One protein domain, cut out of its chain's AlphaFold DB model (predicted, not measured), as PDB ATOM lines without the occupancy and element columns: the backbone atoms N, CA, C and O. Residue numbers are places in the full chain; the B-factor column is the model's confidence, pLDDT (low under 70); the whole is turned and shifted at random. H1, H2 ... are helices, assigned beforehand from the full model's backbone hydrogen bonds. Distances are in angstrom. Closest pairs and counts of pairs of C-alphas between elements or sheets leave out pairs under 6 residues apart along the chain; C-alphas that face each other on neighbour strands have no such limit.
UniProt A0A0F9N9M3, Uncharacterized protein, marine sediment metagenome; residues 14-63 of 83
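Overview. This is residues 14 to 63 of the 83 residues of an uncharacterized protein of marine sediment metagenome (UniProt A0A0F9N9M3). A long helix, H1, sticks out with its residues 16 to 24 as an arm, and after its last residue, Glu 34, the backbone folds back through the short helix H2 and turns again into H3, the three helices making a zigzag with a small compact head. Residues 14 to 24, of which 16 to 24 belong to H1, stand free and make much of the length. The printed part has 50 residues with three named helices in the order H1, H2, H3 and no named strand; the class is all helix. The whole is only just loose, close to compact, with a radius of gyration of the C-alphas of 12.0 A, and spans 42 by 19 by 16 A.

Along the chain. H1 is residues 16 to 34, 27.8 A from first to last C-alpha, beginning at C-alpha 16 at (169.647, 111.320, 132.269). H2 is residues 43 to 48, 8.7 A long. H3 is residues 51 to 61, 15.5 A long, ending at C-alpha 61 at (171.613, 139.571, 151.691).

Arrangement. H1 and H2 form a helical hairpin, running opposite ways at a shallow tilt of 18 degrees. H1 touches H2 with residues 28 to 32 alone; their closest C-alphas, of Ile 29 and Ile 46, are 6.3 A apart. H2 and H3 only just touch, only at the corner by their link, with 3 pairs of C-alphas within 8 A; the closest, of Met 45 and Ile 54, are 7.1 A apart. They run opposite ways at a shallow tilt of 24 degrees. H1 and H3 are apart. Every O i to N i+4 pair is within hydrogen-bond range in H2 and H3, and 14 of 15 are in H1.

Size, cuts and confidence. The C-alphas of Asp 14 and Asp 63, the two farthest apart, are 42.5 A apart. Without the free stretch, the body spans 25 by 20 by 15 A. The printed part has no cut. The link H1 to H2 is short, and the link H2 to H3 is tight. The mean pLDDT of the printed part is 81.6, and residues 14 to 18 are under 70.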
ATOM      1  N   ASP A  14     167.287 109.393 127.427       63.50
ATOM      2  CA  ASP A  14     168.488 109.656 126.628       63.50
ATOM      3  C   ASP A  14     169.233 110.896 127.128       63.50
ATOM      4  O   ASP A  14     170.372 111.156 126.739       63.50
ATOM      5  N   ILE A  15     168.617 111.643 128.051       67.88
ATOM      6  CA  ILE A  15     169.239 112.778 128.717       67.88
ATOM      7  C   ILE A  15     169.183 112.667 130.257       67.88
ATOM      8  O   ILE A  15     168.666 113.541 130.963       67.88
ATOM      9  N   PRO A  16     169.771 111.604 130.838       52.78
ATOM     10  CA  PRO A  16     169.647 111.320 132.269       52.78
ATOM     11  C   PRO A  16     170.287 112.417 133.139       52.78
ATOM     12  O   PRO A  16     169.809 112.731 134.233       52.78
ATOM     13  N   TYR A  17     171.333 113.064 132.619       59.12
ATOM     14  CA  TYR A  17     172.013 114.168 133.286       59.12
ATOM     15  C   TYR A  17     171.268 115.502 133.157       59.12
ATOM     16  O   TYR A  17     171.389 116.333 134.059       59.12
ATOM     17  N   THR A  18     170.466 115.718 132.104       67.31
ATOM     18  CA  THR A  18     169.758 116.995 131.937       67.31
ATOM     19  C   THR A  18     168.400 117.013 132.609       67.31
ATOM     20  O   THR A  18     168.059 118.064 133.127       67.31
ATOM     21  N   LEU A  19     167.642 115.912 132.708       72.31
ATOM     22  CA  LEU A  19     166.368 115.963 133.446       72.31
ATOM     23  C   LEU A  19     166.621 116.313 134.919       72.31
ATOM     24  O   LEU A  19     166.019 117.237 135.459       72.31
ATOM     25  N   SER A  20     167.592 115.640 135.540       71.25
ATOM     26  CA  SER A  20     168.028 115.931 136.911       71.25
ATOM     27  C   SER A  20     168.596 117.348 137.056       71.25
ATOM     28  O   SER A  20     168.462 117.972 138.107       71.25
ATOM     29  N   PHE A  21     169.257 117.872 136.021       76.19
ATOM     30  CA  PHE A  21     169.750 119.250 135.996       76.19
ATOM     31  C   PHE A  21     168.609 120.266 135.866       76.19
ATOM     32  O   PHE A  21     168.566 121.220 136.632       76.19
ATOM     33  N   VAL A  22     167.658 120.039 134.960       78.81
ATOM     34  CA  VAL A  22     166.489 120.894 134.721       78.81
ATOM     35  C   VAL A  22     165.597 120.925 135.953       78.81
ATOM     36  O   VAL A  22     165.179 122.004 136.354       78.81
ATOM     37  N   ILE A  23     165.354 119.781 136.602       79.31
ATOM     38  CA  ILE A  23     164.606 119.721 137.866       79.31
ATOM     39  C   ILE A  23     165.332 120.532 138.942       79.31
ATOM     40  O   ILE A  23     164.718 121.402 139.553       79.31
ATOM     41  N   ARG A  24     166.640 120.310 139.143       76.94
ATOM     42  CA  ARG A  24     167.423 121.066 140.135       76.94
ATOM     43  C   ARG A  24     167.407 122.568 139.861       76.94
ATOM     44  O   ARG A  24     167.140 123.342 140.774       76.94
ATOM     45  N   LYS A  25     167.623 122.982 138.610       79.50
ATOM     46  CA  LYS A  25     167.563 124.393 138.207       79.50
ATOM     47  C   LYS A  25     166.166 124.972 138.396       79.50
ATOM     48  O   LYS A  25     166.047 126.088 138.886       79.50
ATOM     49  N   ARG A  26     165.109 124.224 138.077       84.19
ATOM     50  CA  ARG A  26     163.733 124.682 138.282       84.19
ATOM     51  C   ARG A  26     163.429 124.913 139.759       84.19
ATOM     52  O   ARG A  26     162.942 125.985 140.092       84.19
ATOM     53  N   VAL A  27     163.770 123.951 140.617       83.81
ATOM     54  CA  VAL A  27     163.610 124.075 142.074       83.81
ATOM     55  C   VAL A  27     164.394 125.277 142.597       83.81
ATOM     56  O   VAL A  27     163.835 126.089 143.323       83.81
ATOM     57  N   GLN A  28     165.646 125.454 142.164       83.38
ATOM     58  CA  GLN A  28     166.462 126.611 142.533       83.38
ATOM     59  C   GLN A  28     165.792 127.937 142.138       83.38
ATOM     60  O   GLN A  28     165.681 128.838 142.964       83.38
ATOM     61  N   ILE A  29     165.334 128.068 140.889       84.44
ATOM     62  CA  ILE A  29     164.661 129.277 140.392       84.44
ATOM     63  C   ILE A  29     163.388 129.560 141.191       84.44
ATOM     64  O   ILE A  29     163.125 130.713 141.530       84.44
ATOM     65  N   ASP A  30     162.597 128.527 141.480       86.50
ATOM     66  CA  ASP A  30     161.369 128.665 142.258       86.50
ATOM     67  C   ASP A  30     161.691 129.142 143.686       86.50
ATOM     68  O   ASP A  30     161.159 130.169 144.107       86.50
ATOM     69  N   SER A  31     162.668 128.530 144.367       85.75
ATOM     70  CA  SER A  31     163.126 128.971 145.695       85.75
ATOM     71  C   SER A  31     163.659 130.409 145.704       85.75
ATOM     72  O   SER A  31     163.328 131.188 146.596       85.75
ATOM     73  N   LEU A  32     164.450 130.809 144.701       86.81
ATOM     74  CA  LEU A  32     164.959 132.184 144.600       86.81
ATOM     75  C   LEU A  32     163.831 133.194 144.324       86.81
ATOM     76  O   LEU A  32     163.881 134.327 144.798       86.81
ATOM     77  N   ASN A  33     162.786 132.796 143.597       85.50
ATOM     78  CA  ASN A  33     161.622 133.645 143.331       85.50
ATOM     79  C   ASN A  33     160.655 133.770 144.513       85.50
ATOM     80  O   ASN A  33     159.871 134.723 144.546       85.50
ATOM     81  N   GLU A  34     160.706 132.862 145.483       88.00
ATOM     82  CA  GLU A  34     159.965 132.973 146.745       88.00
ATOM     83  C   GLU A  34     160.592 133.998 147.699       88.00
ATOM     84  O   GLU A  34     159.914 134.527 148.582       88.00
ATOM     85  N   MET A  35     161.864 134.354 147.489       86.94
ATOM     86  CA  MET A  35     162.546 135.349 148.312       86.94
ATOM     87  C   MET A  35     161.879 136.738 148.207       86.94
ATOM     88  O   MET A  35     161.324 137.097 147.153       86.94
ATOM     89  N   PRO A  36     161.976 137.576 149.257       88.44
ATOM     90  CA  PRO A  36     161.613 138.992 149.183       88.44
ATOM     91  C   PRO A  36     162.325 139.685 148.016       88.44
ATOM     92  O   PRO A  36     163.498 139.415 147.767       88.44
ATOM     93  N   LYS A  37     161.623 140.553 147.271       85.38
ATOM     94  CA  LYS A  37     162.144 141.159 146.024       85.38
ATOM     95  C   LYS A  37     163.484 141.879 146.209       85.38
ATOM     96  O   LYS A  37     164.298 141.863 145.298       85.38
ATOM     97  N   ASP A  38     163.695 142.481 147.372       86.12
ATOM     98  CA  ASP A  38     164.908 143.188 147.791       86.12
ATOM     99  C   ASP A  38     166.096 142.261 148.099       86.12
ATOM    100  O   ASP A  38     167.239 142.708 148.076       86.12
ATOM    101  N   LYS A  39     165.841 140.974 148.349       87.06
ATOM    102  CA  LYS A  39     166.867 139.963 148.653       87.06
ATOM    103  C   LYS A  39     167.173 139.039 147.478       87.06
ATOM    104  O   LYS A  39     168.106 138.239 147.553       87.06
ATOM    105  N   ARG A  40     166.398 139.117 146.393       88.94
ATOM    106  CA  ARG A  40     166.584 138.248 145.226       88.94
ATOM    107  C   ARG A  40     167.928 138.516 144.552       88.94
ATOM    108  O   ARG A  40     168.277 139.682 144.362       88.94
ATOM    109  N   PRO A  41     168.653 137.463 144.148       88.25
ATOM    110  CA  PRO A  41     169.808 137.633 143.286       88.25
ATOM    111  C   PRO A  41     169.413 138.247 141.937       88.25
ATOM    112  O   PRO A  41     168.258 138.123 141.511       88.25
ATOM    113  N   PRO A  42     170.361 138.900 141.244       89.50
ATOM    114  CA  PRO A  42     170.147 139.388 139.889       89.50
ATOM    115  C   PRO A  42     169.671 138.274 138.949       89.50
ATOM    116  O   PRO A  42     170.098 137.129 139.069       89.50
ATOM    117  N   GLU A  43     168.845 138.615 137.958       83.50
ATOM    118  CA  GLU A  43     168.275 137.637 137.019       83.50
ATOM    119  C   GLU A  43     169.350 136.810 136.302       83.50
ATOM    120  O   GLU A  43     169.238 135.591 136.223       83.50
ATOM    121  N   LEU A  44     170.449 137.442 135.881       83.81
ATOM    122  CA  LEU A  44     171.581 136.749 135.260       83.81
ATOM    123  C   LEU A  44     172.176 135.659 136.172       83.81
ATOM    124  O   LEU A  44     172.535 134.583 135.712       83.81
ATOM    125  N   MET A  45     172.225 135.910 137.481       84.19
ATOM    126  CA  MET A  45     172.763 134.981 138.476       84.19
ATOM    127  C   MET A  45     171.817 133.805 138.749       84.19
ATOM    128  O   MET A  45     172.268 132.702 139.044       84.19
ATOM    129  N   ILE A  46     170.505 134.015 138.620       81.81
ATOM    130  CA  ILE A  46     169.499 132.955 138.765       81.81
ATOM    131  C   ILE A  46     169.683 131.877 137.683       81.81
ATOM    132  O   ILE A  46     169.554 130.684 137.971       81.81
ATOM    133  N   TRP A  47     170.008 132.290 136.457       79.06
ATOM    134  CA  TRP A  47     170.161 131.390 135.312       79.06
ATOM    135  C   TRP A  47     171.582 130.831 135.198       79.06
ATOM    136  O   TRP A  47     171.767 129.607 135.228       79.06
ATOM    137  N   ASP A  48     172.572 131.723 135.167       83.25
ATOM    138  CA  ASP A  48     173.953 131.405 134.791       83.25
ATOM    139  C   ASP A  48     174.921 131.366 135.978       83.25
ATOM    140  O   ASP A  48     176.072 130.961 135.824       83.25
ATOM    141  N   GLY A  49     174.460 131.746 137.173       82.44
ATOM    142  CA  GLY A  49     175.270 131.698 138.384       82.44
ATOM    143  C   GLY A  49     175.655 130.273 138.775       82.44
ATOM    144  O   GLY A  49     174.878 129.313 138.635       82.44
ATOM    145  N   THR A  50     176.869 130.147 139.299       85.12
ATOM    146  CA  THR A  50     177.352 128.939 139.972       85.12
ATOM    147  C   THR A  50     176.746 128.820 141.374       85.12
ATOM    148  O   THR A  50     176.250 129.797 141.937       85.12
ATOM    149  N   SER A  51     176.778 127.617 141.955       80.75
ATOM    150  CA  SER A  51     176.275 127.391 143.317       80.75
ATOM    151  C   SER A  51     176.960 128.301 144.342       80.75
ATOM    152  O   SER A  51     176.273 128.921 145.147       80.75
ATOM    153  N   ASP A  52     178.283 128.446 144.252       84.56
ATOM    154  CA  ASP A  52     179.094 129.230 145.192       84.56
ATOM    155  C   ASP A  52     178.758 130.726 145.133       84.56
ATOM    156  O   ASP A  52     178.707 131.417 146.154       84.56
ATOM    157  N   GLU A  53     178.499 131.244 143.931       86.31
ATOM    158  CA  GLU A  53     178.084 132.630 143.737       86.31
ATOM    159  C   GLU A  53     176.710 132.882 144.368       86.31
ATOM    160  O   GLU A  53     176.507 133.911 145.019       86.31
ATOM    161  N   ILE A  54     175.772 131.945 144.199       86.50
ATOM    162  CA  ILE A  54     174.423 132.034 144.767       86.50
ATOM    163  C   ILE A  54     174.476 131.949 146.293       86.50
ATOM    164  O   ILE A  54     173.828 132.747 146.967       86.50
ATOM    165  N   GLU A  55     175.263 131.029 146.845       84.81
ATOM    166  CA  GLU A  55     175.460 130.896 148.290       84.81
ATOM    167  C   GLU A  55     176.073 132.171 148.879       84.81
ATOM    168  O   GLU A  55     175.514 132.769 149.798       84.81
ATOM    169  N   SER A  56     177.123 132.691 148.238       87.44
ATOM    170  CA  SER A  56     177.738 133.968 148.610       87.44
ATOM    171  C   SER A  56     176.759 135.142 148.542       87.44
ATOM    172  O   SER A  56     176.873 136.093 149.317       87.44
ATOM    173  N   TRP A  57     175.817 135.134 147.593       88.56
ATOM    174  CA  TRP A  57     174.768 136.149 147.521       88.56
ATOM    175  C   TRP A  57     173.801 136.037 148.695       88.56
ATOM    176  O   TRP A  57     173.519 137.045 149.343       88.56
ATOM    177  N   ILE A  58     173.321 134.825 148.983       87.06
ATOM    178  CA  ILE A  58     172.407 134.548 150.096       87.06
ATOM    179  C   ILE A  58     173.037 135.003 151.416       87.06
ATOM    180  O   ILE A  58     172.401 135.738 152.172       87.06
ATOM    181  N   ASP A  59     174.299 134.655 151.657       88.38
ATOM    182  CA  ASP A  59     175.009 135.053 152.873       88.38
ATOM    183  C   ASP A  59     175.137 136.577 153.000       88.38
ATOM    184  O   ASP A  59     174.979 137.120 154.095       88.38
ATOM    185  N   LYS A  60     175.340 137.291 151.883       86.81
ATOM    186  CA  LYS A  60     175.386 138.763 151.854       86.81
ATOM    187  C   LYS A  60     174.033 139.404 152.155       86.81
ATOM    188  O   LYS A  60     173.977 140.346 152.938       86.81
ATOM    189  N   VAL A  61     172.944 138.939 151.535       87.75
ATOM    190  CA  VAL A  61     171.613 139.571 151.691       87.75
ATOM    191  C   VAL A  61     170.913 139.209 153.000       87.75
ATOM    192  O   VAL A  61     169.996 139.917 153.424       87.75
ATOM    193  N   TYR A  62     171.330 138.122 153.646       83.75
ATOM    194  CA  TYR A  62     170.890 137.767 154.994       83.75
ATOM    195  C   TYR A  62     171.902 138.137 156.080       83.75
ATOM    196  O   TYR A  62     171.640 137.824 157.237       83.75
ATOM    197  N   ASP A  63     172.996 138.822 155.715       72.38
ATOM    198  CA  ASP A  63     174.100 139.223 156.596       72.38
ATOM    199  C   ASP A  63     174.422 138.102 157.593       72.38
ATOM    200  O   ASP A  63     174.361 138.293 158.808       72.38
TER     201      ASP A  63